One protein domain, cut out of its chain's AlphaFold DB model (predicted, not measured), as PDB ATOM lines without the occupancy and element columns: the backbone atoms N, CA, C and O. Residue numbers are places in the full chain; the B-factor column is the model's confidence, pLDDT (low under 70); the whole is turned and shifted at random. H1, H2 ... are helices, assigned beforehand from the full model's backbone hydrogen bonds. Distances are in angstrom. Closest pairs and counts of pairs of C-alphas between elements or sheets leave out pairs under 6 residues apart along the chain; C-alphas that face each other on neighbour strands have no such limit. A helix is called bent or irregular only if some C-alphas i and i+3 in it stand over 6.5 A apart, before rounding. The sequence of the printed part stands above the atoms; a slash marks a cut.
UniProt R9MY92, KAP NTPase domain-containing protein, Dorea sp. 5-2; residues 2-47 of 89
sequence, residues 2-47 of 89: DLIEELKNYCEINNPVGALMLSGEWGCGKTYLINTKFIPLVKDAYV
ATOM      1  N   ASP A   2     -32.547 -19.388 -10.924       90.19
ATOM      2  CA  ASP A   2     -33.567 -19.985 -10.054       90.19
ATOM      3  C   ASP A   2     -34.004 -18.955  -9.006       90.19
ATOM      4  O   ASP A   2     -33.228 -18.535  -8.150       90.19
ATOM      5  N   LEU A   3     -35.271 -18.553  -9.079       92.31
ATOM      6  CA  LEU A   3     -35.855 -17.549  -8.195       92.31
ATOM      7  C   LEU A   3     -35.828 -17.967  -6.715       92.31
ATOM      8  O   LEU A   3     -35.695 -17.118  -5.835       92.31
ATOM      9  N   ILE A   4     -35.973 -19.261  -6.417       92.88
ATOM     10  CA  ILE A   4     -35.918 -19.753  -5.035       92.88
ATOM     11  C   ILE A   4     -34.499 -19.628  -4.485       92.88
ATOM     12  O   ILE A   4     -34.332 -19.289  -3.315       92.88
ATOM     13  N   GLU A   5     -33.491 -19.878  -5.316       93.50
ATOM     14  CA  GLU A   5     -32.085 -19.737  -4.941       93.50
ATOM     15  C   GLU A   5     -31.735 -18.274  -4.639       93.50
ATOM     16  O   GLU A   5     -31.155 -17.990  -3.600       93.50
ATOM     17  N   GLU A   6     -32.189 -17.321  -5.456       92.81
ATOM     18  CA  GLU A   6     -32.013 -15.889  -5.171       92.81
ATOM     19  C   GLU A   6     -32.662 -15.443  -3.864       92.81
ATOM     20  O   GLU A   6     -32.059 -14.689  -3.096       92.81
ATOM     21  N   LEU A   7     -33.883 -15.911  -3.592       94.31
ATOM     22  CA  LEU A   7     -34.573 -15.609  -2.341       94.31
ATOM     23  C   LEU A   7     -33.792 -16.146  -1.132       94.31
ATOM     24  O   LEU A   7     -33.690 -15.450  -0.123       94.31
ATOM     25  N   LYS A   8     -33.211 -17.350  -1.236       93.19
ATOM     26  CA  LYS A   8     -32.340 -17.920  -0.193       93.19
ATOM     27  C   LYS A   8     -31.066 -17.104  -0.024       93.19
ATOM     28  O   LYS A   8     -30.778 -16.675   1.088       93.19
ATOM     29  N   ASN A   9     -30.374 -16.817  -1.125       92.81
ATOM     30  CA  ASN A   9     -29.141 -16.036  -1.121       92.81
ATOM     31  C   ASN A   9     -29.365 -14.673  -0.457       92.81
ATOM     32  O   ASN A   9     -28.546 -14.238   0.344       92.81
ATOM     33  N   TYR A  10     -30.503 -14.019  -0.717       92.88
ATOM     34  CA  TYR A  10     -30.846 -12.760  -0.061       92.88
ATOM     35  C   TYR A  10     -31.016 -12.902   1.460       92.88
ATOM     36  O   TYR A  10     -30.557 -12.042   2.208       92.88
ATOM     37  N   CYS A  11     -31.644 -13.983   1.934       91.75
ATOM     38  CA  CYS A  11     -31.785 -14.264   3.366       91.75
ATOM     39  C   CYS A  11     -30.445 -14.568   4.061       91.75
ATOM     40  O   CYS A  11     -30.323 -14.356   5.267       91.75
ATOM     41  N   GLU A  12     -29.450 -15.065   3.329       92.38
ATOM     42  CA  GLU A  12     -28.114 -15.383   3.851       92.38
ATOM     43  C   GLU A  12     -27.193 -14.155   3.951       92.38
ATOM     44  O   GLU A  12     -26.185 -14.190   4.661       92.38
ATOM     45  N   ILE A  13     -27.535 -13.044   3.288       92.12
ATOM     46  CA  ILE A  13     -26.764 -11.801   3.388       92.12
ATOM     47  C   ILE A  13     -26.896 -11.234   4.805       92.12
ATOM     48  O   ILE A  13     -27.962 -10.796   5.235       92.12
ATOM     49  N   ASN A  14     -25.771 -11.167   5.513       87.25
ATOM     50  CA  ASN A  14     -25.694 -10.477   6.794       87.25
ATOM     51  C   ASN A  14     -25.864  -8.965   6.594       87.25
ATOM     52  O   ASN A  14     -25.109  -8.346   5.847       87.25
ATOM     53  N   ASN A  15     -26.826  -8.374   7.307       85.38
ATOM     54  CA  ASN A  15     -27.133  -6.941   7.277       85.38
ATOM     55  C   ASN A  15     -27.343  -6.389   5.843       85.38
ATOM     56  O   ASN A  15     -26.565  -5.546   5.383       85.38
ATOM     57  N   PRO A  16     -28.375  -6.867   5.121       87.38
ATOM     58  CA  PRO A  16     -28.581  -6.531   3.717       87.38
ATOM     59  C   PRO A  16     -28.861  -5.035   3.537       87.38
ATOM     60  O   PRO A  16     -29.738  -4.456   4.177       87.38
ATOM     61  N   VAL A  17     -28.127  -4.408   2.619       84.69
ATOM     62  CA  VAL A  17     -28.301  -3.003   2.228       84.69
ATOM     63  C   VAL A  17     -29.270  -2.902   1.047       84.69
ATOM     64  O   VAL A  17     -28.868  -2.665  -0.086       84.69
ATOM     65  N   GLY A  18     -30.565  -3.139   1.282       88.25
ATOM     66  CA  GLY A  18     -31.585  -3.014   0.234       88.25
ATOM     67  C   GLY A  18     -32.873  -3.790   0.494       88.25
ATOM     68  O   GLY A  18     -33.166  -4.176   1.623       88.25
ATOM     69  N   ALA A  19     -33.653  -3.987  -0.571       92.31
ATOM     70  CA  ALA A  19     -34.855  -4.814  -0.584       92.31
ATOM     71  C   ALA A  19     -34.951  -5.581  -1.907       92.31
ATOM     72  O   ALA A  19     -34.534  -5.079  -2.952       92.31
ATOM     73  N   LEU A  20     -35.542  -6.774  -1.866       92.88
ATOM     74  CA  LEU A  20     -35.833  -7.562  -3.059       92.88
ATOM     75  C   LEU A  20     -37.268  -7.297  -3.532       92.88
ATOM     76  O   LEU A  20     -38.215  -7.394  -2.751       92.88
ATOM     77  N   MET A  21     -37.439  -6.992  -4.820       93.44
ATOM     78  CA  MET A  21     -38.751  -6.772  -5.430       93.44
ATOM     79  C   MET A  21     -39.148  -7.967  -6.301       93.44
ATOM     80  O   MET A  21     -38.641  -8.140  -7.406       93.44
ATOM     81  N   LEU A  22     -40.117  -8.758  -5.834       93.62
ATOM     82  CA  LEU A  22     -40.731  -9.813  -6.639       93.62
ATOM     83  C   LEU A  22     -41.854  -9.224  -7.507       93.62
ATOM     84  O   LEU A  22     -42.960  -8.967  -7.023       93.62
ATOM     85  N   SER A  23     -41.573  -9.008  -8.792       93.75
ATOM     86  CA  SER A  23     -42.518  -8.442  -9.763       93.75
ATOM     87  C   SER A  23     -43.109  -9.508 -10.697       93.75
ATOM     88  O   SER A  23     -42.626 -10.633 -10.776       93.75
ATOM     89  N   GLY A  24     -44.223  -9.180 -11.352       94.25
ATOM     90  CA  GLY A  24     -44.905 -10.065 -12.299       94.25
ATOM     91  C   GLY A  24     -46.368  -9.678 -12.480       94.25
ATOM     92  O   GLY A  24     -46.904  -8.901 -11.683       94.25
ATOM     93  N   GLU A  25     -47.030 -10.255 -13.476       97.12
ATOM     94  CA  GLU A  25     -48.430  -9.966 -13.801       97.12
ATOM     95  C   GLU A  25     -49.397 -10.256 -12.643       97.12
ATOM     96  O   GLU A  25     -49.119 -11.027 -11.713       97.12
ATOM     97  N   TRP A  26     -50.564  -9.616 -12.675       95.12
ATOM     98  CA  TRP A  26     -51.622  -9.929 -11.722       95.12
ATOM     99  C   TRP A  26     -52.035 -11.401 -11.851       95.12
ATOM    100  O   TRP A  26     -52.134 -11.933 -12.949       95.12
ATOM    101  N   GLY A  27     -52.252 -12.082 -10.725       95.12
ATOM    102  CA  GLY A  27     -52.653 -13.492 -10.737       95.12
ATOM    103  C   GLY A  27     -51.542 -14.503 -11.057       95.12
ATOM    104  O   GLY A  27     -51.789 -15.697 -10.946       95.12
ATOM    105  N   CYS A  28     -50.300 -14.083 -11.331       95.50
ATOM    106  CA  CYS A  28     -49.197 -15.008 -11.645       95.50
ATOM    107  C   CYS A  28     -48.664 -15.823 -10.442       95.50
ATOM    108  O   CYS A  28     -47.649 -16.506 -10.550       95.50
ATOM    109  N   GLY A  29     -49.299 -15.727  -9.267       95.44
ATOM    110  CA  GLY A  29     -48.985 -16.582  -8.117       95.44
ATOM    111  C   GLY A  29     -47.828 -16.136  -7.212       95.44
ATOM    112  O   GLY A  29     -47.366 -16.944  -6.415       95.44
ATOM    113  N   LYS A  30     -47.381 -14.870  -7.246       95.75
ATOM    114  CA  LYS A  30     -46.294 -14.355  -6.370       95.75
ATOM    115  C   LYS A  30     -46.498 -14.685  -4.886       95.75
ATOM    116  O   LYS A  30     -45.631 -15.268  -4.244       95.75
ATOM    117  N   THR A  31     -47.676 -14.365  -4.351       95.31
ATOM    118  CA  THR A  31     -48.021 -14.641  -2.947       95.31
ATOM    119  C   THR A  31     -48.042 -16.141  -2.647       95.31
ATOM    120  O   THR A  31     -47.622 -16.561  -1.573       95.31
ATOM    121  N   TYR A  32     -48.487 -16.960  -3.605       95.44
ATOM    122  CA  TYR A  32     -48.494 -18.418  -3.477       95.44
ATOM    123  C   TYR A  32     -47.070 -18.991  -3.447       95.44
ATOM    124  O   TYR A  32     -46.764 -19.832  -2.603       95.44
ATOM    125  N   LEU A  33     -46.180 -18.497  -4.314       95.38
ATOM    126  CA  LEU A  33     -44.771 -18.884  -4.328       95.38
ATOM    127  C   LEU A  33     -44.125 -18.641  -2.959       95.38
ATOM    128  O   LEU A  33     -43.542 -19.560  -2.389       95.38
ATOM    129  N   ILE A  34     -44.276 -17.436  -2.406       95.56
ATOM    130  CA  ILE A  34     -43.677 -17.095  -1.111       95.56
ATOM    131  C   ILE A  34     -44.268 -17.956   0.010       95.56
ATOM    132  O   ILE A  34     -43.527 -18.629   0.725       95.56
ATOM    133  N   ASN A  35     -45.596 -17.997   0.136       94.44
ATOM    134  CA  ASN A  35     -46.246 -18.619   1.289       94.44
ATOM    135  C   ASN A  35     -46.201 -20.148   1.276       94.44
ATOM    136  O   ASN A  35     -46.093 -20.767   2.331       94.44
ATOM    137  N   THR A  36     -46.318 -20.765   0.100       94.25
ATOM    138  CA  THR A  36     -46.510 -22.217  -0.020       94.25
ATOM    139  C   THR A  36     -45.260 -22.943  -0.498       94.25
ATOM    140  O   THR A  36     -45.124 -24.135  -0.233       94.25
ATOM    141  N   LYS A  37     -44.348 -22.264  -1.202       94.44
ATOM    142  CA  LYS A  37     -43.121 -22.890  -1.716       94.44
ATOM    143  C   LYS A  37     -41.891 -22.420  -0.955       94.44
ATOM    144  O   LYS A  37     -41.167 -23.261  -0.448       94.44
ATOM    145  N   PHE A  38     -41.673 -21.112  -0.835       95.19
ATOM    146  CA  PHE A  38     -40.440 -20.577  -0.261       95.19
ATOM    147  C   PHE A  38     -40.388 -20.693   1.265       95.19
ATOM    148  O   PHE A  38     -39.505 -21.369   1.782       95.19
ATOM    149  N   ILE A  39     -41.344 -20.099   1.992       94.50
ATOM    150  CA  ILE A  39     -41.330 -20.069   3.466       94.50
ATOM    151  C   ILE A  39     -41.171 -21.473   4.081       94.50
ATOM    152  O   ILE A  39     -40.340 -21.617   4.978       94.50
ATOM    153  N   PRO A  40     -41.871 -22.530   3.615       93.75
ATOM    154  CA  PRO A  40     -41.686 -23.876   4.158       93.75
ATOM    155  C   PRO A  40     -40.268 -24.446   4.020       93.75
ATOM    156  O   PRO A  40     -39.896 -25.285   4.835       93.75
ATOM    157  N   LEU A  41     -39.482 -24.003   3.032       93.50
ATOM    158  CA  LEU A  41     -38.108 -24.470   2.801       93.50
ATOM    159  C   LEU A  41     -37.090 -23.856   3.767       93.50
ATOM    160  O   LEU A  41     -35.998 -24.392   3.911       93.50
ATOM    161  N   VAL A  42     -37.423 -22.720   4.383       93.50
ATOM    162  CA  VAL A  42     -36.501 -21.922   5.213       93.50
ATOM    163  C   VAL A  42     -37.075 -21.611   6.602       93.50
ATOM    164  O   VAL A  42     -36.504 -20.829   7.360       93.50
ATOM    165  N   LYS A  43     -38.205 -22.238   6.951       88.44
ATOM    166  CA  LYS A  43     -38.964 -22.005   8.191       88.44
ATOM    167  C   LYS A  43     -38.166 -22.263   9.473       88.44
ATOM    168  O   LYS A  43     -38.497 -21.683  10.499       88.44
ATOM    169  N   ASP A  44     -37.165 -23.140   9.407       88.25
ATOM    170  CA  ASP A  44     -36.379 -23.561  10.571       88.25
ATOM    171  C   ASP A  44     -35.207 -22.601  10.844       88.25
ATOM    172  O   ASP A  44     -34.686 -22.562  11.954       88.25
ATOM    173  N   ALA A  45     -34.823 -21.791   9.851       90.31
ATOM    174  CA  ALA A  45     -33.739 -20.816   9.958       90.31
ATOM    175  C   ALA A  45     -34.241 -19.371  10.118       90.31
ATOM    176  O   ALA A  45     -33.569 -18.551  10.741       90.31
ATOM    177  N   TYR A  46     -35.423 -19.045   9.581       90.94
ATOM    178  CA  TYR A  46     -35.915 -17.669   9.521       90.94
ATOM    179  C   TYR A  46     -37.368 -17.532   9.969       90.94
ATOM    180  O   TYR A  46     -38.238 -18.349   9.659       90.94
ATOM    181  N   VAL A  47     -37.659 -16.409  10.626       91.38
ATOM    182  CA  VAL A  47     -39.024 -16.006  10.970       91.38
ATOM    183  C   VAL A  47     -39.538 -14.997   9.950       91.38
ATOM    184  O   VAL A  47     -39.038 -13.880   9.853       91.38
TER     185      VAL A  47
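This is residues 2 to 47 of the 89 residues of the protein "KAP NTPase domain-containing protein" of Dorea sp. 5-2 (UniProt R9MY92). Two helices, H1 and H2, slant across each other at a steep angle and run the same way, and between them the chain folds back in a long strap with no named element, residues 13 to 29. Residues 23 to 29 of this strap stick out at one end. The printed part has 46 residues, with two named helices in the order H1, H2 and no named strand; half of the residues, 23, are in the helices, and the class is all helix. It is only just compact, close to loose, with a radius of gyration of the C-alphas of 11.4 A, and it spans 32 by 23 by 19 A.

The longest helix is H2, residues 30 to 42, 17.0 A from C-alpha 30 at (-46.294, -14.355, -6.370) to C-alpha 42 at (-36.501, -21.922, 5.213). H2 is only just irregular: C-alphas 36 and 39 are 6.6 A apart. H1, residues 3 to 12, measures 14.5 A and begins with C-alpha 3 at (-35.855, -17.549, -8.195).

H2 and H1 only just touch, with 3 pairs of C-alphas within 8 A, and H2 does so with residues 38 to 42 alone. Their closest C-alphas are those of Phe 38 and Ile 4, 6.6 A apart. Their lines stand at a steep tilt of 53 degrees, the same way, and their centres are 11.8 A apart. In H1 every O i to N i+4 pair is within hydrogen-bond range; in H2 5 of 9 are.

The two C-alphas farthest apart, those of Asn 14 and Gly 27, are 32.3 A apart. The link from H1 to H2, 17 residues, is long. The printed part has no cut. Its mean pLDDT is 92.7, and no printed residue is under 70.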